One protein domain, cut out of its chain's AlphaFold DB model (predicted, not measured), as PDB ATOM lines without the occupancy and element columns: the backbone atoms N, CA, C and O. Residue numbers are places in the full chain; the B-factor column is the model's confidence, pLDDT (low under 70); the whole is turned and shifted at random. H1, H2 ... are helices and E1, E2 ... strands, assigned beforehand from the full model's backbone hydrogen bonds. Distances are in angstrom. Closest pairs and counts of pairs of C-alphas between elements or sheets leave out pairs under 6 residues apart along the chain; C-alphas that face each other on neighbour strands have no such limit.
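What this domain is: This is residues 11 to 156 of the 583 residues of the protein "Hypothetical protein" of Rotaria sp. Silwood2 (UniProt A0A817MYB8). One strongly twisted sheet of seven strands makes a wall, with H1 and H3 side by side over one face, H4 by the ends of E3 and E6 at residues 64 and 115, and H2 beside E3 and E7 at the sheet's level. Residues 141 to 147 stick out. The printed part has 146 residues, with five named helices and seven named strands in the order E1 H1 E2 H2 E3 H3 E4 E5 E6 H4 H5 E7. The sheet, mixed, runs E1 E4 E5 E6 E3 E2 E7, and the class is mixed, helices and strands. The whole is compact, with a radius of gyration of the C-alphas of 15.3 A and spans of 43 by 34 by 31 A.

How they stand to each other: Edge strand E1, residues 11 to 13, is antiparallel to E4, residues 81 to 89, with N 13 and O 86 2.9 A apart. E4, E5, residues 99 to 105, and E6, residues 110 to 115, form a meander, each strand the antiparallel neighbour of the one before, in two hairpins; N 85 and O 102 are 2.8 A apart, as are N 103 and O 111. E6 is parallel to E3, residues 61 to 64, with N 63 and O 112 at 2.8 A. E3 is antiparallel to E2, residues 35 to 38, with N 36 and O 64 at 2.8 A. E2 is parallel to edge strand E7, residues 150 to 153, with N 37 and O 151 at 2.8 A. H1, residues 16 to 24, lies over E4 at a height over the sheet of 9.4 A. On the same face, H3, residues 67 to 76, only just lies over E6, with 3 of its 10 C-alphas on it, at a height of 8.3 A. H1 and H3 touch, closest at the C-alphas of Leu 23 and Ser 67, 5.5 A, opposite ways at a steep tilt of 37 degrees, only just past shallow. E3, H3 and E4 form a split strand-helix-strand unit, two strands running the same way with E5 and E6 between them, its crossover right-handed. H2, residues 39 to 46, stands at the sheet's level; its closest C-alpha pair with E3 is Gly 39 and Asp 62, 5.4 A. H4, residues 122 to 128, only just lies over E3 and E2, with 3 C-alphas on each; the closest C-alphas of H4 and E3 are those of Thr 123 and Ile 64, 6.4 A. H5, residues 130 to 133, only grazes the sheet. In H1, H3 and H4 every O i to N i+4 pair is within hydrogen-bond range, in H2 2 of 4; H5 is too short for such a pair.

Where its parts are: E1 begins at C-alpha 11, (-3.472, -5.901, -26.685). H1 is 12.3 A long, H2 11.3 A and H3 14.3 A. E4 measures 23.0 A, E5 19.4 A and E6 16.4 A. E7 ends at C-alpha 153, (-31.699, -7.788, -29.718).

The domain as a whole: The two C-alphas farthest apart, those of Asn 92 and Lys 145, are 45.2 A apart. The printed part has no cut; the links H2 to E3 and H5 to E7 are long. The mean pLDDT of the printed part is 79.3, and it is under 70 at residues 31 to 32, 48 to 58, 91 to 94 and 136 to 148.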
ATOM      1  N   ASN A  11      -4.015  -5.097 -27.779       82.06
ATOM      2  CA  ASN A  11      -3.472  -5.901 -26.685       82.06
ATOM      3  C   ASN A  11      -4.361  -7.135 -26.464       82.06
ATOM      4  O   ASN A  11      -5.587  -7.027 -26.514       82.06
ATOM      5  N   ARG A  12      -3.751  -8.302 -26.237       88.06
ATOM      6  CA  ARG A  12      -4.459  -9.565 -25.994       88.06
ATOM      7  C   ARG A  12      -4.038 -10.160 -24.661       88.06
ATOM      8  O   ARG A  12      -2.848 -10.277 -24.394       88.06
ATOM      9  N   ILE A  13      -5.018 -10.560 -23.862       91.44
ATOM     10  CA  ILE A  13      -4.818 -11.161 -22.546       91.44
ATOM     11  C   ILE A  13      -5.564 -12.490 -22.517       91.44
ATOM     12  O   ILE A  13      -6.769 -12.503 -22.726       91.44
ATOM     13  N   SER A  14      -4.875 -13.586 -22.218       91.06
ATOM     14  CA  SER A  14      -5.493 -14.919 -22.077       91.06
ATOM     15  C   SER A  14      -5.520 -15.402 -20.622       91.06
ATOM     16  O   SER A  14      -6.093 -16.441 -20.299       91.06
ATOM     17  N   ASN A  15      -4.871 -14.668 -19.708       91.50
ATOM     18  CA  ASN A  15      -4.863 -15.003 -18.289       91.50
ATOM     19  C   ASN A  15      -6.180 -14.566 -17.635       91.50
ATOM     20  O   ASN A  15      -6.487 -13.380 -17.555       91.50
ATOM     21  N   ARG A  16      -6.938 -15.530 -17.109       89.38
ATOM     22  CA  ARG A  16      -8.248 -15.284 -16.495       89.38
ATOM     23  C   ARG A  16      -8.212 -14.300 -15.321       89.38
ATOM     24  O   ARG A  16      -9.087 -13.447 -15.233       89.38
ATOM     25  N   SER A  17      -7.227 -14.398 -14.429       91.31
ATOM     26  CA  SER A  17      -7.117 -13.497 -13.272       91.31
ATOM     27  C   SER A  17      -6.815 -12.064 -13.705       91.31
ATOM     28  O   SER A  17      -7.344 -11.115 -13.133       91.31
ATOM     29  N   GLU A  18      -6.003 -11.906 -14.748       94.38
ATOM     30  CA  GLU A  18      -5.721 -10.604 -15.349       94.38
ATOM     31  C   GLU A  18      -6.969 -10.020 -16.027       94.38
ATOM     32  O   GLU A  18      -7.295  -8.857 -15.806       94.38
ATOM     33  N   ILE A  19      -7.728 -10.840 -16.763       93.31
ATOM     34  CA  ILE A  19      -9.020 -10.463 -17.358       93.31
ATOM     35  C   ILE A  19     -10.004  -9.979 -16.287       93.31
ATOM     36  O   ILE A  19     -10.598  -8.914 -16.446       93.31
ATOM     37  N   ILE A  20     -10.155 -10.725 -15.187       93.62
ATOM     38  CA  ILE A  20     -11.016 -10.343 -14.055       93.62
ATOM     39  C   ILE A  20     -10.566  -8.994 -13.485       93.62
ATOM     40  O   ILE A  20     -11.379  -8.078 -13.384       93.62
ATOM     41  N   SER A  21      -9.267  -8.829 -13.220       94.25
ATOM     42  CA  SER A  21      -8.704  -7.568 -12.728       94.25
ATOM     43  C   SER A  21      -8.968  -6.398 -13.685       94.25
ATOM     44  O   SER A  21      -9.265  -5.290 -13.241       94.25
ATOM     45  N   VAL A  22      -8.873  -6.599 -15.003       93.25
ATOM     46  CA  VAL A  22      -9.201  -5.550 -15.982       93.25
ATOM     47  C   VAL A  22     -10.683  -5.183 -15.902       93.25
ATOM     48  O   VAL A  22     -10.996  -3.995 -15.851       93.25
ATOM     49  N   LEU A  23     -11.581  -6.172 -15.857       92.50
ATOM     50  CA  LEU A  23     -13.032  -5.961 -15.794       92.50
ATOM     51  C   LEU A  23     -13.469  -5.237 -14.510       92.50
ATOM     52  O   LEU A  23     -14.317  -4.345 -14.579       92.50
ATOM     53  N   GLU A  24     -12.873  -5.571 -13.364       92.44
ATOM     54  CA  GLU A  24     -13.131  -4.923 -12.068       92.44
ATOM     55  C   GLU A  24     -12.701  -3.448 -12.047       92.44
ATOM     56  O   GLU A  24     -13.330  -2.621 -11.386       92.44
ATOM     57  N   ASN A  25     -11.656  -3.102 -12.804       91.25
ATOM     58  CA  ASN A  25     -11.093  -1.752 -12.862       91.25
ATOM     59  C   ASN A  25     -11.721  -0.855 -13.944       91.25
ATOM     60  O   ASN A  25     -11.272   0.279 -14.145       91.25
ATOM     61  N   ILE A  26     -12.760  -1.313 -14.651       89.00
ATOM     62  CA  ILE A  26     -13.472  -0.472 -15.621       89.00
ATOM     63  C   ILE A  26     -14.212   0.648 -14.878       89.00
ATOM     64  O   ILE A  26     -15.111   0.411 -14.075       89.00
ATOM     65  N   SER A  27     -13.848   1.899 -15.176       81.06
ATOM     66  CA  SER A  27     -14.403   3.088 -14.515       81.06
ATOM     67  C   SER A  27     -15.875   3.347 -14.844       81.06
ATOM     68  O   SER A  27     -16.580   3.992 -14.065       81.06
ATOM     69  N   LEU A  28     -16.344   2.880 -16.004       85.06
ATOM     70  CA  LEU A  28     -17.729   3.027 -16.431       85.06
ATOM     71  C   LEU A  28     -18.625   2.047 -15.663       85.06
ATOM     72  O   LEU A  28     -18.607   0.845 -15.915       85.06
ATOM     73  N   LYS A  29     -19.451   2.573 -14.756       78.88
ATOM     74  CA  LYS A  29     -20.424   1.778 -13.998       78.88
ATOM     75  C   LYS A  29     -21.793   1.812 -14.675       78.88
ATOM     76  O   LYS A  29     -22.530   2.780 -14.526       78.88
ATOM     77  N   ILE A  30     -22.129   0.740 -15.387       80.69
ATOM     78  CA  ILE A  30     -23.481   0.463 -15.897       80.69
ATOM     79  C   ILE A  30     -24.164  -0.436 -14.860       80.69
ATOM     80  O   ILE A  30     -23.706  -1.552 -14.624       80.69
ATOM     81  N   GLN A  31     -25.199   0.075 -14.188       65.62
ATOM     82  CA  GLN A  31     -25.885  -0.624 -13.084       65.62
ATOM     83  C   GLN A  31     -26.876  -1.694 -13.564       65.62
ATOM     84  O   GLN A  31     -27.440  -2.434 -12.761       65.62
ATOM     85  N   GLN A  32     -27.119  -1.760 -14.869       68.69
ATOM     86  CA  GLN A  32     -28.037  -2.696 -15.483       68.69
ATOM     87  C   GLN A  32     -27.460  -4.114 -15.415       68.69
ATOM     88  O   GLN A  32     -26.354  -4.388 -15.887       68.69
ATOM     89  N   ASN A  33     -28.264  -5.030 -14.876       71.50
ATOM     90  CA  ASN A  33     -27.941  -6.453 -14.770       71.50
ATOM     91  C   ASN A  33     -28.353  -7.239 -16.018       71.50
ATOM     92  O   ASN A  33     -28.500  -8.455 -15.938       71.50
ATOM     93  N   TYR A  34     -28.584  -6.561 -17.143       77.62
ATOM     94  CA  TYR A  34     -29.024  -7.180 -18.385       77.62
ATOM     95  C   TYR A  34     -27.906  -7.175 -19.429       77.62
ATOM     96  O   TYR A  34     -27.064  -6.279 -19.464       77.62
ATOM     97  N   ALA A  35     -27.929  -8.178 -20.293       88.81
ATOM     98  CA  ALA A  35     -27.105  -8.293 -21.478       88.81
ATOM     99  C   ALA A  35     -28.003  -8.430 -22.709       88.81
ATOM    100  O   ALA A  35     -29.120  -8.937 -22.616       88.81
ATOM    101  N   ILE A  36     -27.508  -7.994 -23.860       91.00
ATOM    102  CA  ILE A  36     -28.230  -8.023 -25.129       91.00
ATOM    103  C   ILE A  36     -27.546  -9.041 -26.038       91.00
ATOM    104  O   ILE A  36     -26.395  -8.859 -26.429       91.00
ATOM    105  N   LEU A  37     -28.255 -10.112 -26.378       89.62
ATOM    106  CA  LEU A  37     -27.837 -11.072 -27.389       89.62
ATOM    107  C   LEU A  37     -28.003 -10.439 -28.771       89.62
ATOM    108  O   LEU A  37     -29.091  -9.988 -29.129       89.62
ATOM    109  N   ILE A  38     -26.939 -10.435 -29.560       88.38
ATOM    110  CA  ILE A  38     -26.909  -9.927 -30.930       88.38
ATOM    111  C   ILE A  38     -26.413 -11.016 -31.895       88.38
ATOM    112  O   ILE A  38     -26.436 -12.214 -31.599       88.38
ATOM    113  N   GLY A  39     -26.029 -10.598 -33.101       81.12
ATOM    114  CA  GLY A  39     -25.351 -11.461 -34.053       81.12
ATOM    115  C   GLY A  39     -26.236 -12.572 -34.605       81.12
ATOM    116  O   GLY A  39     -27.442 -12.404 -34.804       81.12
ATOM    117  N   SER A  40     -25.621 -13.699 -34.956       76.06
ATOM    118  CA  SER A  40     -26.331 -14.764 -35.673       76.06
ATOM    119  C   SER A  40     -27.306 -15.533 -34.791       76.06
ATOM    120  O   SER A  40     -28.359 -15.933 -35.282       76.06
ATOM    121  N   ARG A  41     -27.006 -15.694 -33.498       79.94
ATOM    122  CA  ARG A  41     -27.912 -16.374 -32.567       79.94
ATOM    123  C   ARG A  41     -29.145 -15.527 -32.245       79.94
ATOM    124  O   ARG A  41     -30.243 -16.071 -32.232       79.94
ATOM    125  N   ALA A  42     -29.008 -14.206 -32.108       82.19
ATOM    126  CA  ALA A  42     -30.169 -13.314 -32.025       82.19
ATOM    127  C   ALA A  42     -30.964 -13.269 -33.338       82.19
ATOM    128  O   ALA A  42     -32.190 -13.231 -33.322       82.19
ATOM    129  N   ALA A  43     -30.289 -13.316 -34.492       77.94
ATOM    130  CA  ALA A  43     -30.974 -13.346 -35.782       77.94
ATOM    131  C   ALA A  43     -31.852 -14.596 -35.952       77.94
ATOM    132  O   ALA A  43     -32.914 -14.484 -36.551       77.94
ATOM    133  N   LEU A  44     -31.472 -15.751 -35.385       75.38
ATOM    134  CA  LEU A  44     -32.300 -16.968 -35.394       75.38
ATOM    135  C   LEU A  44     -33.651 -16.788 -34.695       75.38
ATOM    136  O   LEU A  44     -34.608 -17.462 -35.060       75.38
ATOM    137  N   TYR A  45     -33.751 -15.897 -33.709       76.81
ATOM    138  CA  TYR A  45     -35.027 -15.624 -33.052       76.81
ATOM    139  C   TYR A  45     -36.030 -14.978 -34.026       76.81
ATOM    140  O   TYR A  45     -37.190 -15.373 -34.077       76.81
ATOM    141  N   TRP A  46     -35.559 -14.048 -34.859       77.44
ATOM    142  CA  TRP A  46     -36.376 -13.380 -35.876       77.44
ATOM    143  C   TRP A  46     -36.493 -14.179 -37.178       77.44
ATOM    144  O   TRP A  46     -37.464 -14.043 -37.916       77.44
ATOM    145  N   LEU A  47     -35.489 -15.010 -37.466       74.44
ATOM    146  CA  LEU A  47     -35.322 -15.764 -38.704       74.44
ATOM    147  C   LEU A  47     -34.980 -17.242 -38.388       74.44
ATOM    148  O   LEU A  47     -33.872 -17.698 -38.663       74.44
ATOM    149  N   PRO A  48     -35.904 -18.042 -37.828       63.59
ATOM    150  CA  PRO A  48     -35.601 -19.382 -37.288       63.59
ATOM    151  C   PRO A  48     -35.198 -20.439 -38.329       63.59
ATOM    152  O   PRO A  48     -34.633 -21.479 -37.987       63.59
ATOM    153  N   ASN A  49     -35.445 -20.181 -39.615       58.28
ATOM    154  CA  ASN A  49     -35.035 -21.059 -40.719       58.28
ATOM    155  C   ASN A  49     -33.713 -20.617 -41.366       58.28
ATOM    156  O   ASN A  49     -33.230 -21.214 -42.329       58.28
ATOM    157  N   PHE A  50     -33.108 -19.556 -40.843       57.78
ATOM    158  CA  PHE A  50     -31.995 -18.881 -41.468       57.78
ATOM    159  C   PHE A  50     -30.662 -19.408 -40.921       57.78
ATOM    160  O   PHE A  50     -30.354 -19.246 -39.748       57.78
ATOM    161  N   ARG A  51     -29.853 -20.036 -41.789       55.50
ATOM    162  CA  ARG A  51     -28.616 -20.767 -41.427       55.50
ATOM    163  C   ARG A  51     -28.860 -22.008 -40.558       55.50
ATOM    164  O   ARG A  51     -28.089 -22.272 -39.638       55.50
ATOM    165  N   ARG A  52     -29.867 -22.822 -40.900       47.50
ATOM    166  CA  ARG A  52     -29.877 -24.239 -40.501       47.50
ATOM    167  C   ARG A  52     -28.669 -24.933 -41.143       47.50
ATOM    168  O   ARG A  52     -28.766 -25.485 -42.231       47.50
ATOM    169  N   SER A  53     -27.503 -24.847 -40.508       42.44
ATOM    170  CA  SER A  53     -26.503 -25.894 -40.666       42.44
ATOM    171  C   SER A  53     -26.980 -27.093 -39.850       42.44
ATOM    172  O   SER A  53     -27.709 -26.950 -38.864       42.44
ATOM    173  N   SER A  54     -26.556 -28.283 -40.251       40.88
ATOM    174  CA  SER A  54     -26.832 -29.564 -39.595       40.88
ATOM    175  C   SER A  54     -26.506 -29.600 -38.089       40.88
ATOM    176  O   SER A  54     -26.982 -30.497 -37.397       40.88
ATOM    177  N   ASN A  55     -25.801 -28.589 -37.558       43.25
ATOM    178  CA  ASN A  55     -25.540 -28.374 -36.138       43.25
ATOM    179  C   ASN A  55     -25.996 -26.972 -35.690       43.25
ATOM    180  O   ASN A  55     -25.176 -26.069 -35.517       43.25
ATOM    181  N   GLY A  56     -27.291 -26.800 -35.407       45.50
ATOM    182  CA  GLY A  56     -27.843 -25.579 -34.791       45.50
ATOM    183  C   GLY A  56     -27.208 -25.178 -33.443       45.50
ATOM    184  O   GLY A  56     -27.453 -24.080 -32.955       45.50
ATOM    185  N   ASN A  57     -26.351 -26.029 -32.865       49.12
ATOM    186  CA  ASN A  57     -25.607 -25.752 -31.637       49.12
ATOM    187  C   ASN A  57     -24.305 -24.947 -31.844       49.12
ATOM    188  O   ASN A  57     -23.830 -24.366 -30.873       49.12
ATOM    189  N   ASN A  58     -23.769 -24.833 -33.067       58.03
ATOM    190  CA  ASN A  58     -22.438 -24.244 -33.323       58.03
ATOM    191  C   ASN A  58     -22.438 -22.747 -33.708       58.03
ATOM    192  O   ASN A  58     -21.466 -22.266 -34.283       58.03
ATOM    193  N   VAL A  59     -23.520 -22.004 -33.458       72.31
ATOM    194  CA  VAL A  59     -23.535 -20.546 -33.699       72.31
ATOM    195  C   VAL A  59     -22.973 -19.813 -32.484       72.31
ATOM    196  O   VAL A  59     -23.474 -20.035 -31.385       72.31
ATOM    197  N   ASP A  60     -22.000 -18.928 -32.664       80.75
ATOM    198  CA  ASP A  60     -21.401 -18.171 -31.558       80.75
ATOM    199  C   ASP A  60     -22.450 -17.309 -30.815       80.75
ATOM    200  O   ASP A  60     -23.472 -16.891 -31.379       80.75
ATOM    201  N   TRP A  61     -22.246 -17.108 -29.511       87.19
ATOM    202  CA  TRP A  61     -23.065 -16.225 -28.680       87.19
ATOM    203  C   TRP A  61     -22.460 -14.821 -28.653       87.19
ATOM    204  O   TRP A  61     -21.630 -14.526 -27.799       87.19
ATOM    205  N   ASP A  62     -22.918 -13.948 -29.545       88.94
ATOM    206  CA  ASP A  62     -22.505 -12.542 -29.577       88.94
ATOM    207  C   ASP A  62     -23.313 -11.719 -28.553       88.94
ATOM    208  O   ASP A  62     -24.516 -11.525 -28.721       88.94
ATOM    209  N   ILE A  63     -22.695 -11.233 -27.476       91.62
ATOM    210  CA  ILE A  63     -23.387 -10.617 -26.333       91.62
ATOM    211  C   ILE A  63     -22.817  -9.229 -26.024       91.62
ATOM    212  O   ILE A  63     -21.633  -9.070 -25.753       91.62
ATOM    213  N   ILE A  64     -23.675  -8.213 -25.959       93.00
ATOM    214  CA  ILE A  64     -23.334  -6.900 -25.392       93.00
ATOM    215  C   ILE A  64     -23.700  -6.906 -23.911       93.00
ATOM    216  O   ILE A  64     -24.846  -7.186 -23.561       93.00
ATOM    217  N   CYS A  65     -22.758  -6.597 -23.023       92.25
ATOM    218  CA  CYS A  65     -23.011  -6.633 -21.582       92.25
ATOM    219  C   CYS A  65     -22.151  -5.637 -20.800       92.25
ATOM    220  O   CYS A  65     -21.161  -5.110 -21.306       92.25
ATOM    221  N   SER A  66     -22.540  -5.365 -19.553       92.12
ATOM    222  CA  SER A  66     -21.711  -4.611 -18.612       92.12
ATOM    223  C   SER A  66     -20.565  -5.476 -18.072       92.12
ATOM    224  O   SER A  66     -20.638  -6.707 -18.066       92.12
ATOM    225  N   SER A  67     -19.511  -4.836 -17.557       92.06
ATOM    226  CA  SER A  67     -18.412  -5.553 -16.895       92.06
ATOM    227  C   SER A  67     -18.899  -6.357 -15.688       92.06
ATOM    228  O   SER A  67     -18.467  -7.488 -15.488       92.06
ATOM    229  N   HIS A  68     -19.860  -5.809 -14.938       89.81
ATOM    230  CA  HIS A  68     -20.491  -6.484 -13.809       89.81
ATOM    231  C   HIS A  68     -21.215  -7.767 -14.235       89.81
ATOM    232  O   HIS A  68     -21.007  -8.813 -13.624       89.81
ATOM    233  N   PHE A  69     -21.996  -7.714 -15.321       89.69
ATOM    234  CA  PHE A  69     -22.664  -8.897 -15.860       89.69
ATOM    235  C   PHE A  69     -21.658  -9.990 -16.241       89.69
ATOM    236  O   PHE A  69     -21.866 -11.159 -15.915       89.69
ATOM    237  N   LEU A  70     -20.569  -9.623 -16.929       91.19
ATOM    238  CA  LEU A  70     -19.564 -10.594 -17.356       91.19
ATOM    239  C   LEU A  70     -18.822 -11.212 -16.166       91.19
ATOM    240  O   LEU A  70     -18.602 -12.419 -16.162       91.19
ATOM    241  N   LEU A  71     -18.478 -10.423 -15.144       91.19
ATOM    242  CA  LEU A  71     -17.879 -10.936 -13.908       91.19
ATOM    243  C   LEU A  71     -18.797 -11.971 -13.243       91.19
ATOM    244  O   LEU A  71     -18.379 -13.101 -12.988       91.19
ATOM    245  N   ASP A  72     -20.075 -11.635 -13.058       87.81
ATOM    246  CA  ASP A  72     -21.077 -12.551 -12.508       87.81
ATOM    247  C   ASP A  72     -21.231 -13.830 -13.347       87.81
ATOM    248  O   ASP A  72     -21.423 -14.924 -12.806       87.81
ATOM    249  N   TRP A  73     -21.170 -13.706 -14.675       89.19
ATOM    250  CA  TRP A  73     -21.244 -14.838 -15.594       89.19
ATOM    251  C   TRP A  73     -20.009 -15.739 -15.485       89.19
ATOM    252  O   TRP A  73     -20.155 -16.954 -15.338       89.19
ATOM    253  N   LEU A  74     -18.805 -15.159 -15.473       90.00
ATOM    254  CA  LEU A  74     -17.544 -15.892 -15.336       90.00
ATOM    255  C   LEU A  74     -17.475 -16.642 -14.004       90.00
ATOM    256  O   LEU A  74     -17.077 -17.808 -13.992       90.00
ATOM    257  N   HIS A  75     -17.929 -16.028 -12.907       87.75
ATOM    258  CA  HIS A  75     -18.022 -16.685 -11.602       87.75
ATOM    259  C   HIS A  75     -18.973 -17.889 -11.616       87.75
ATOM    260  O   HIS A  75     -18.668 -18.922 -11.025       87.75
ATOM    261  N   LYS A  76     -20.109 -17.798 -12.318       86.50
ATOM    262  CA  LYS A  76     -21.056 -18.922 -12.456       86.50
ATOM    263  C   LYS A  76     -20.531 -20.043 -13.352       86.50
ATOM    264  O   LYS A  76     -20.969 -21.178 -13.203       86.50
ATOM    265  N   LYS A  77     -19.628 -19.728 -14.282       84.38
ATOM    266  CA  LYS A  77     -19.066 -20.651 -15.281       84.38
ATOM    267  C   LYS A  77     -17.631 -21.067 -14.978       84.38
ATOM    268  O   LYS A  77     -16.924 -21.526 -15.870       84.38
ATOM    269  N   ASP A  78     -17.195 -20.933 -13.726       80.94
ATOM    270  CA  ASP A  78     -15.788 -21.066 -13.347       80.94
ATOM    271  C   ASP A  78     -15.143 -22.369 -13.825       80.94
ATOM    272  O   ASP A  78     -14.099 -22.336 -14.474       80.94
ATOM    273  N   THR A  79     -15.840 -23.488 -13.630       85.25
ATOM    274  CA  THR A  79     -15.397 -24.831 -14.019       85.25
ATOM    275  C   THR A  79     -15.713 -25.207 -15.468       85.25
ATOM    276  O   THR A  79     -15.301 -26.271 -15.925       85.25
ATOM    277  N   GLU A  80     -16.489 -24.390 -16.182       89.06
ATOM    278  CA  GLU A  80     -16.979 -24.689 -17.534       89.06
ATOM    279  C   GLU A  80     -16.145 -24.026 -18.636       89.06
ATOM    280  O   GLU A  80     -16.211 -24.463 -19.780       89.06
ATOM    281  N   VAL A  81     -15.370 -22.984 -18.321       90.19
ATOM    282  CA  VAL A  81     -14.549 -22.258 -19.304       90.19
ATOM    283  C   VAL A  81     -13.289 -23.059 -19.640       90.19
ATOM    284  O   VAL A  81     -12.425 -23.255 -18.788       90.19
ATOM    285  N   LYS A  82     -13.169 -23.463 -20.908       91.25
ATOM    286  CA  LYS A  82     -12.013 -24.168 -21.479       91.25
ATOM    287  C   LYS A  82     -10.906 -23.194 -21.878       91.25
ATOM    288  O   LYS A  82      -9.747 -23.399 -21.530       91.25
ATOM    289  N   THR A  83     -11.261 -22.131 -22.598       92.31
ATOM    290  CA  THR A  83     -10.340 -21.052 -22.994       92.31
ATOM    291  C   THR A  83     -11.025 -19.698 -22.880       92.31
ATOM    292  O   THR A  83     -12.226 -19.589 -23.124       92.31
ATOM    293  N   ILE A  84     -10.256 -18.663 -22.545       93.56
ATOM    294  CA  ILE A  84     -10.724 -17.280 -22.488       93.56
ATOM    295  C   ILE A  84      -9.639 -16.343 -23.014       93.56
ATOM    296  O   ILE A  84      -8.473 -16.489 -22.660       93.56
ATOM    297  N   ASP A  85     -10.042 -15.378 -23.829       94.25
ATOM    298  CA  ASP A  85      -9.182 -14.347 -24.392       94.25
ATOM    299  C   ASP A  85      -9.893 -12.997 -24.323       94.25
ATOM    300  O   ASP A  85     -11.062 -12.876 -24.671       94.25
ATOM    301  N   MET A  86      -9.185 -11.955 -23.909       91.38
ATOM    302  CA  MET A  86      -9.635 -10.573 -23.969       91.38
ATOM    303  C   MET A  86      -8.812  -9.815 -25.002       91.38
ATOM    304  O   MET A  86      -7.583  -9.833 -24.983       91.38
ATOM    305  N   ILE A  87      -9.505  -9.098 -25.872       89.25
ATOM    306  CA  ILE A  87      -8.966  -8.144 -26.828       89.25
ATOM    307  C   ILE A  87      -9.245  -6.750 -26.270       89.25
ATOM    308  O   ILE A  87     -10.395  -6.370 -26.038       89.25
ATOM    309  N   ILE A  88      -8.176  -5.983 -26.078       87.19
ATOM    310  CA  ILE A  88      -8.215  -4.580 -25.676       87.19
ATOM    311  C   ILE A  88      -7.748  -3.751 -26.876       87.19
ATOM    312  O   ILE A  88      -6.540  -3.681 -27.137       87.19
ATOM    313  N   PRO A  89      -8.674  -3.132 -27.626       77.94
ATOM    314  CA  PRO A  89      -8.304  -2.228 -28.702       77.94
ATOM    315  C   PRO A  89      -7.592  -0.995 -28.131       77.94
ATOM    316  O   PRO A  89      -8.011  -0.437 -27.111       77.94
ATOM    317  N   ILE A  90      -6.515  -0.571 -28.785       75.00
ATOM    318  CA  ILE A  90      -5.790   0.656 -28.454       75.00
ATOM    319  C   ILE A  90      -6.127   1.686 -29.538       75.00
ATOM    320  O   ILE A  90      -6.038   1.393 -30.726       75.00
ATOM    321  N   SER A  91      -6.538   2.885 -29.121       69.38
ATOM    322  CA  SER A  91      -6.787   4.019 -30.016       69.38
ATOM    323  C   SER A  91      -5.673   5.054 -29.883       69.38
ATOM    324  O   SER A  91      -5.242   5.361 -28.770       69.38
ATOM    325  N   ASN A  92      -5.245   5.630 -31.009       64.81
ATOM    326  CA  ASN A  92      -4.295   6.748 -31.042       64.81
ATOM    327  C   ASN A  92      -4.845   8.028 -30.397       64.81
ATOM    328  O   ASN A  92      -4.067   8.851 -29.923       64.81
ATOM    329  N   ASP A  93      -6.169   8.176 -30.339       67.50
ATOM    330  CA  ASP A  93      -6.832   9.406 -29.897       67.50
ATOM    331  C   ASP A  93      -7.148   9.410 -28.389       67.50
ATOM    332  O   ASP A  93      -7.983  10.182 -27.925       67.50
ATOM    333  N   ASN A  94      -6.505   8.531 -27.603       64.19
ATOM    334  CA  ASN A  94      -6.801   8.274 -26.182       64.19
ATOM    335  C   ASN A  94      -8.259   7.855 -25.897       64.19
ATOM    336  O   ASN A  94      -8.700   7.859 -24.744       64.19
ATOM    337  N   ASP A  95      -9.009   7.462 -26.926       72.44
ATOM    338  CA  ASP A  95     -10.369   6.966 -26.769       72.44
ATOM    339  C   ASP A  95     -10.384   5.576 -26.126       72.44
ATOM    340  O   ASP A  95      -9.686   4.650 -26.546       72.44
ATOM    341  N   LEU A  96     -11.248   5.414 -25.122       80.69
ATOM    342  CA  LEU A  96     -11.518   4.125 -24.494       80.69
ATOM    343  C   LEU A  96     -12.518   3.339 -25.351       80.69
ATOM    344  O   LEU A  96     -13.731   3.505 -25.210       80.69
ATOM    345  N   LEU A  97     -11.990   2.507 -26.249       84.25
ATOM    346  CA  LEU A  97     -12.771   1.573 -27.063       84.25
ATOM    347  C   LEU A  97     -13.313   0.408 -26.222       84.25
ATOM    348  O   LEU A  97     -12.794   0.113 -25.139       84.25
ATOM    349  N   ASP A  98     -14.357  -0.242 -26.728       88.25
ATOM    350  CA  ASP A  98     -15.004  -1.368 -26.058       88.25
ATOM    351  C   ASP A  98     -14.054  -2.572 -26.002       88.25
ATOM    352  O   ASP A  98     -13.220  -2.777 -26.886       88.25
ATOM    353  N   LEU A  99     -14.152  -3.359 -24.932       90.69
ATOM    354  CA  LEU A  99     -13.417  -4.614 -24.806       90.69
ATOM    355  C   LEU A  99     -14.174  -5.728 -25.498       90.69
ATOM    356  O   LEU A  99     -15.403  -5.761 -25.448       90.69
ATOM    357  N   TYR A 100     -13.424  -6.688 -26.025       91.88
ATOM    358  CA  TYR A 100     -13.993  -7.943 -26.488       91.88
ATOM    359  C   TYR A 100     -13.444  -9.083 -25.653       91.88
ATOM    360  O   TYR A 100     -12.231  -9.195 -25.499       91.88
ATOM    361  N   VAL A 101     -14.316  -9.917 -25.101       92.69
ATOM    362  CA  VAL A 101     -13.915 -11.122 -24.373       92.69
ATOM    363  C   VAL A 101     -14.506 -12.320 -25.086       92.69
ATOM    364  O   VAL A 101     -15.719 -12.465 -25.161       92.69
ATOM    365  N   TYR A 102     -13.638 -13.179 -25.591       93.00
ATOM    366  CA  TYR A 102     -13.988 -14.437 -26.218       93.00
ATOM    367  C   TYR A 102     -13.806 -15.577 -25.219       93.00
ATOM    368  O   TYR A 102     -12.768 -15.681 -24.568       93.00
ATOM    369  N   CYS A 103     -14.807 -16.441 -25.093       91.44
ATOM    370  CA  CYS A 103     -14.766 -17.629 -24.248       91.44
ATOM    371  C   CYS A 103     -15.179 -18.859 -25.056       91.44
ATOM    372  O   CYS A 103     -16.179 -18.825 -25.771       91.44
ATOM    373  N   ILE A 104     -14.471 -19.972 -24.866       90.12
ATOM    374  CA  ILE A 104     -14.929 -21.300 -25.284       90.12
ATOM    375  C   ILE A 104     -15.177 -22.119 -24.024       90.12
ATOM    376  O   ILE A 104     -14.317 -22.180 -23.141       90.12
ATOM    377  N   LEU A 105     -16.345 -22.742 -23.932       89.19
ATOM    378  CA  LEU A 105     -16.687 -23.659 -22.853       89.19
ATOM    379  C   LEU A 105     -16.186 -25.086 -23.139       89.19
ATOM    380  O   LEU A 105     -15.740 -25.414 -24.238       89.19
ATOM    381  N   ASN A 106     -16.252 -25.957 -22.135       87.44
ATOM    382  CA  ASN A 106     -15.841 -27.361 -22.239       87.44
ATOM    383  C   ASN A 106     -16.667 -28.167 -23.253       87.44
ATOM    384  O   ASN A 106     -16.179 -29.170 -23.765       87.44
ATOM    385  N   ASP A 107     -17.891 -27.729 -23.550       84.56
ATOM    386  CA  ASP A 107     -18.775 -28.295 -24.573       84.56
ATOM    387  C   ASP A 107     -18.585 -27.650 -25.963       84.56
ATOM    388  O   ASP A 107     -19.422 -27.818 -26.849       84.56
ATOM    389  N   ASP A 108     -17.483 -26.912 -26.149       84.06
ATOM    390  CA  ASP A 108     -17.107 -26.173 -27.356       84.06
ATOM    391  C   ASP A 108     -18.089 -25.055 -27.765       84.06
ATOM    392  O   ASP A 108     -17.973 -24.492 -28.860       84.06
ATOM    393  N   LEU A 109     -19.013 -24.656 -26.878       84.19
ATOM    394  CA  LEU A 109     -19.813 -23.450 -27.078       84.19
ATOM    395  C   LEU A 109     -18.943 -22.195 -26.979       84.19
ATOM    396  O   LEU A 109     -18.169 -22.021 -26.037       84.19
ATOM    397  N   LYS A 110     -19.123 -21.295 -27.946       88.06
ATOM    398  CA  LYS A 110     -18.353 -20.059 -28.097       88.06
ATOM    399  C   LYS A 110     -19.180 -18.842 -27.719       88.06
ATOM    400  O   LYS A 110     -20.336 -18.730 -28.130       88.06
ATOM    401  N   TYR A 111     -18.580 -17.941 -26.953       90.62
ATOM    402  CA  TYR A 111     -19.187 -16.706 -26.477       90.62
ATOM    403  C   TYR A 111     -18.278 -15.524 -26.789       90.62
ATOM    404  O   TYR A 111     -17.108 -15.536 -26.418       90.62
ATOM    405  N   ASP A 112     -18.845 -14.498 -27.409       91.31
ATOM    406  CA  ASP A 112     -18.191 -13.255 -27.794       91.31
ATOM    407  C   ASP A 112     -18.867 -12.096 -27.064       91.31
ATOM    408  O   ASP A 112     -19.958 -11.656 -27.419       91.31
ATOM    409  N   PHE A 113     -18.234 -11.592 -26.010       93.25
ATOM    410  CA  PHE A 113     -18.754 -10.488 -25.212       93.25
ATOM    411  C   PHE A 113     -18.167  -9.159 -25.682       93.25
ATOM    412  O   PHE A 113     -16.956  -9.045 -25.827       93.25
ATOM    413  N   SER A 114     -19.002  -8.133 -25.852       92.81
ATOM    414  CA  SER A 114     -18.594  -6.739 -26.075       92.81
ATOM    415  C   SER A 114     -18.941  -5.897 -24.844       92.81
ATOM    416  O   SER A 114     -20.104  -5.866 -24.431       92.81
ATOM    417  N   ILE A 115     -17.948  -5.225 -24.255       93.12
ATOM    418  CA  ILE A 115     -18.070  -4.533 -22.964       93.12
ATOM    419  C   ILE A 115     -17.666  -3.061 -23.106       93.12
ATOM    420  O   ILE A 115     -16.523  -2.782 -23.484       93.12
ATOM    421  N   PRO A 116     -18.539  -2.099 -22.758       91.69
ATOM    422  CA  PRO A 116     -18.212  -0.689 -22.884       91.69
ATOM    423  C   PRO A 116     -17.148  -0.240 -21.887       91.69
ATOM    424  O   PRO A 116     -17.225  -0.534 -20.692       91.69
ATOM    425  N   ARG A 117     -16.203   0.577 -22.362       88.44
ATOM    426  CA  ARG A 117     -15.271   1.333 -21.499       88.44
ATOM    427  C   ARG A 117     -15.555   2.829 -21.451       88.44
ATOM    428  O   ARG A 117     -15.029   3.522 -20.585       88.44
ATOM    429  N   SER A 118     -16.396   3.320 -22.356       85.81
ATOM    430  CA  SER A 118     -16.771   4.726 -22.480       85.81
ATOM    431  C   SER A 118     -18.286   4.868 -22.514       85.81
ATOM    432  O   SER A 118     -18.966   4.105 -23.190       85.81
ATOM    433  N   SER A 119     -18.828   5.886 -21.843       84.44
ATOM    434  CA  SER A 119     -20.263   6.209 -21.907       84.44
ATOM    435  C   SER A 119     -20.721   6.664 -23.295       84.44
ATOM    436  O   SER A 119     -21.919   6.745 -23.546       84.44
ATOM    437  N   LYS A 120     -19.773   6.970 -24.191       82.62
ATOM    438  CA  LYS A 120     -20.029   7.395 -25.571       82.62
ATOM    439  C   LYS A 120     -20.011   6.241 -26.576       82.62
ATOM    440  O   LYS A 120     -20.182   6.498 -27.763       82.62
ATOM    441  N   SER A 121     -19.739   5.006 -26.153       85.06
ATOM    442  CA  SER A 121     -19.739   3.879 -27.086       85.06
ATOM    443  C   SER A 121     -21.158   3.431 -27.428       85.06
ATOM    444  O   SER A 121     -22.106   3.646 -26.667       85.06
ATOM    445  N   TYR A 122     -21.310   2.781 -28.584       86.25
ATOM    446  CA  TYR A 122     -22.604   2.244 -28.996       86.25
ATOM    447  C   TYR A 122     -23.088   1.148 -28.030       86.25
ATOM    448  O   TYR A 122     -24.283   1.059 -27.771       86.25
ATOM    449  N   THR A 123     -22.184   0.348 -27.448       89.81
ATOM    450  CA  THR A 123     -22.549  -0.676 -26.456       89.81
ATOM    451  C   THR A 123     -23.075  -0.046 -25.167       89.81
ATOM    452  O   THR A 123     -24.087  -0.506 -24.642       89.81
ATOM    453  N   ALA A 124     -22.474   1.054 -24.693       89.69
ATOM    454  CA  ALA A 124     -22.998   1.813 -23.557       89.69
ATOM    455  C   ALA A 124     -24.370   2.428 -23.866       89.69
ATOM    456  O   ALA A 124     -25.273   2.369 -23.032       89.69
ATOM    457  N   TYR A 125     -24.546   2.984 -25.069       89.06
ATOM    458  CA  TYR A 125     -25.835   3.514 -25.517       89.06
ATOM    459  C   TYR A 125     -26.921   2.431 -25.541       89.06
ATOM    460  O   TYR A 125     -28.011   2.651 -25.014       89.06
ATOM    461  N   LEU A 126     -26.615   1.252 -26.092       89.75
ATOM    462  CA  LEU A 126     -27.546   0.126 -26.155       89.75
ATOM    463  C   LEU A 126     -27.944  -0.373 -24.766       89.75
ATOM    464  O   LEU A 126     -29.125  -0.580 -24.519       89.75
ATOM    465  N   LEU A 127     -26.990  -0.524 -23.843       90.06
ATOM    466  CA  LEU A 127     -27.283  -0.983 -22.480       90.06
ATOM    467  C   LEU A 127     -28.101   0.037 -21.672       90.06
ATOM    468  O   LEU A 127     -28.944  -0.355 -20.866       90.06
ATOM    469  N   ASN A 128     -27.887   1.336 -21.895       88.38
ATOM    470  CA  ASN A 128     -28.650   2.388 -21.220       88.38
ATOM    471  C   ASN A 128     -30.081   2.543 -21.755       88.38
ATOM    472  O   ASN A 128     -30.940   3.001 -21.008       88.38
ATOM    473  N   ASN A 129     -30.339   2.139 -23.002       87.44
ATOM    474  CA  ASN A 129     -31.646   2.243 -23.664       87.44
ATOM    475  C   ASN A 129     -32.182   0.859 -24.078       87.44
ATOM    476  O   ASN A 129     -32.812   0.718 -25.120       87.44
ATOM    477  N   TRP A 130     -31.870  -0.188 -23.310       85.81
ATOM    478  CA  TRP A 130     -32.059  -1.582 -23.732       85.81
ATOM    479  C   TRP A 130     -33.508  -1.929 -24.113       85.81
ATOM    480  O   TRP A 130     -33.707  -2.751 -25.005       85.81
ATOM    481  N   GLU A 131     -34.501  -1.294 -23.488       85.12
ATOM    482  CA  GLU A 131     -35.933  -1.502 -23.763       85.12
ATOM    483  C   GLU A 131     -36.282  -1.204 -25.231       85.12
ATOM    484  O   GLU A 131     -37.006  -1.971 -25.856       85.12
ATOM    485  N   ASP A 132     -35.674  -0.173 -25.829       84.69
ATOM    486  CA  ASP A 132     -35.900   0.198 -27.235       84.69
ATOM    487  C   ASP A 132     -35.238  -0.779 -28.224       84.69
ATOM    488  O   ASP A 132     -35.580  -0.846 -29.410       84.69
ATOM    489  N   TRP A 133     -34.246  -1.537 -27.751       86.06
ATOM    490  CA  TRP A 133     -33.343  -2.333 -28.583       86.06
ATOM    491  C   TRP A 133     -33.457  -3.834 -28.352       86.06
ATOM    492  O   TRP A 133     -32.679  -4.597 -28.932       86.06
ATOM    493  N   THR A 134     -34.414  -4.274 -27.540       86.62
ATOM    494  CA  THR A 134     -34.618  -5.683 -27.199       86.62
ATOM    495  C   THR A 134     -36.053  -6.137 -27.460       86.62
ATOM    496  O   THR A 134     -36.948  -5.326 -27.661       86.62
ATOM    497  N   SER A 135     -36.263  -7.452 -27.545       79.31
ATOM    498  CA  SER A 135     -37.593  -8.072 -27.617       79.31
ATOM    499  C   SER A 135     -37.938  -8.749 -26.297       79.31
ATOM    500  O   SER A 135     -37.101  -9.449 -25.727       79.31
ATOM    501  N   GLU A 136     -39.190  -8.599 -25.859       58.44
ATOM    502  CA  GLU A 136     -39.694  -9.091 -24.570       58.44
ATOM    503  C   GLU A 136     -39.797 -10.623 -24.456       58.44
ATOM    504  O   GLU A 136     -40.061 -11.138 -23.370       58.44
ATOM    505  N   THR A 137     -39.591 -11.395 -25.528       51.41
ATOM    506  CA  THR A 137     -39.815 -12.850 -25.481       51.41
ATOM    507  C   THR A 137     -38.548 -13.656 -25.735       51.41
ATOM    508  O   THR A 137     -38.086 -13.836 -26.858       51.41
ATOM    509  N   PHE A 138     -38.025 -14.246 -24.663       47.28
ATOM    510  CA  PHE A 138     -37.165 -15.420 -24.742       47.28
ATOM    511  C   PHE A 138     -37.719 -16.518 -23.832       47.28
ATOM    512  O   PHE A 138     -37.231 -16.762 -22.731       47.28
ATOM    513  N   GLU A 139     -38.764 -17.203 -24.296       38.72
ATOM    514  CA  GLU A 139     -39.215 -18.475 -23.726       38.72
ATOM    515  C   GLU A 139     -38.519 -19.625 -24.460       38.72
ATOM    516  O   GLU A 139     -39.088 -20.264 -25.338       38.72
ATOM    517  N   GLY A 140     -37.237 -19.867 -24.170       38.19
ATOM    518  CA  GLY A 140     -36.543 -20.932 -24.895       38.19
ATOM    519  C   GLY A 140     -35.047 -21.062 -24.677       38.19
ATOM    520  O   GLY A 140     -34.297 -21.056 -25.642       38.19
ATOM    521  N   SER A 141     -34.584 -21.217 -23.438       33.69
ATOM    522  CA  SER A 141     -33.413 -22.057 -23.125       33.69
ATOM    523  C   SER A 141     -33.274 -22.209 -21.608       33.69
ATOM    524  O   SER A 141     -33.947 -21.520 -20.840       33.69
ATOM    525  N   TRP A 142     -32.420 -23.135 -21.173       39.59
ATOM    526  CA  TRP A 142     -32.186 -23.581 -19.790       39.59
ATOM    527  C   TRP A 142     -31.830 -22.497 -18.743       39.59
ATOM    528  O   TRP A 142     -31.540 -22.822 -17.595       39.59
ATOM    529  N   TRP A 143     -31.918 -21.214 -19.094       39.81
ATOM    530  CA  TRP A 143     -31.771 -20.056 -18.214       39.81
ATOM    531  C   TRP A 143     -33.086 -19.641 -17.511       39.81
ATOM    532  O   TRP A 143     -33.055 -18.884 -16.542       39.81
ATOM    533  N   ASN A 144     -34.243 -20.180 -17.918       35.78
ATOM    534  CA  ASN A 144     -35.571 -19.728 -17.464       35.78
ATOM    535  C   ASN A 144     -36.107 -20.364 -16.167       35.78
ATOM    536  O   ASN A 144     -37.261 -20.781 -16.095       35.78
ATOM    537  N   LYS A 145     -35.318 -20.383 -15.086       32.50
ATOM    538  CA  LYS A 145     -35.895 -20.583 -13.734       32.50
ATOM    539  C   LYS A 145     -35.780 -19.384 -12.796       32.50
ATOM    540  O   LYS A 145     -36.291 -19.446 -11.681       32.50
ATOM    541  N   ARG A 146     -35.206 -18.265 -13.246       36.00
ATOM    542  CA  ARG A 146     -35.275 -16.943 -12.598       36.00
ATOM    543  C   ARG A 146     -35.211 -15.889 -13.706       36.00
ATOM    544  O   ARG A 146     -34.432 -16.101 -14.624       36.00
ATOM    545  N   LYS A 147     -36.028 -14.823 -13.633       42.59
ATOM    546  CA  LYS A 147     -36.071 -13.673 -14.573       42.59
ATOM    547  C   LYS A 147     -34.725 -13.490 -15.294       42.59
ATOM    548  O   LYS A 147     -33.748 -13.110 -14.649       42.59
ATOM    549  N   SER A 148     -34.659 -13.856 -16.572       51.91
ATOM    550  CA  SER A 148     -33.402 -13.945 -17.311       51.91
ATOM    551  C   SER A 148     -32.777 -12.560 -17.491       51.91
ATOM    552  O   SER A 148     -33.431 -11.589 -17.865       51.91
ATOM    553  N   SER A 149     -31.479 -12.473 -17.215       73.81
ATOM    554  CA  SER A 149     -30.646 -11.287 -17.404       73.81
ATOM    555  C   SER A 149     -30.142 -11.130 -18.848       73.81
ATOM    556  O   SER A 149     -29.359 -10.237 -19.123       73.81
ATOM    557  N   LEU A 150     -30.554 -11.985 -19.787       82.44
ATOM    558  CA  LEU A 150     -30.161 -11.918 -21.198       82.44
ATOM    559  C   LEU A 150     -31.404 -11.664 -22.056       82.44
ATOM    560  O   LEU A 150     -32.364 -12.431 -21.979       82.44
ATOM    561  N   GLN A 151     -31.365 -10.602 -22.854       84.00
ATOM    562  CA  GLN A 151     -32.445 -10.128 -23.718       84.00
ATOM    563  C   GLN A 151     -32.044 -10.276 -25.186       84.00
ATOM    564  O   GLN A 151     -30.895 -10.023 -25.542       84.00
ATOM    565  N   ASN A 152     -32.972 -10.665 -26.058       85.75
ATOM    566  CA  ASN A 152     -32.694 -10.728 -27.494       85.75
ATOM    567  C   ASN A 152     -32.697  -9.328 -28.095       85.75
ATOM    568  O   ASN A 152     -33.636  -8.572 -27.864       85.75
ATOM    569  N   GLY A 153     -31.702  -9.006 -28.918       88.69
ATOM    570  CA  GLY A 153     -31.699  -7.788 -29.718       88.69
ATOM    571  C   GLY A 153     -32.906  -7.725 -30.655       88.69
ATOM    572  O   GLY A 153     -33.286  -8.730 -31.267       88.69
ATOM    573  N   SER A 154     -33.513  -6.547 -30.777       88.62
ATOM    574  CA  SER A 154     -34.664  -6.318 -31.649       88.62
ATOM    575  C   SER A 154     -34.301  -6.512 -33.128       88.62
ATOM    576  O   SER A 154     -33.144  -6.341 -33.521       88.62
ATOM    577  N   ALA A 155     -35.280  -6.829 -33.983       85.88
ATOM    578  CA  ALA A 155     -35.045  -6.950 -35.429       85.88
ATOM    579  C   ALA A 155     -34.407  -5.673 -35.999       85.88
ATOM    580  O   ALA A 155     -33.518  -5.735 -36.849       85.88
ATOM    581  N   LYS A 156     -34.818  -4.519 -35.465       87.25
ATOM    582  CA  LYS A 156     -34.288  -3.201 -35.801       87.25
ATOM    583  C   LYS A 156     -32.823  -3.029 -35.384       87.25
ATOM    584  O   LYS A 156     -32.018  -2.599 -36.210       87.25
TER     585      LYS A 156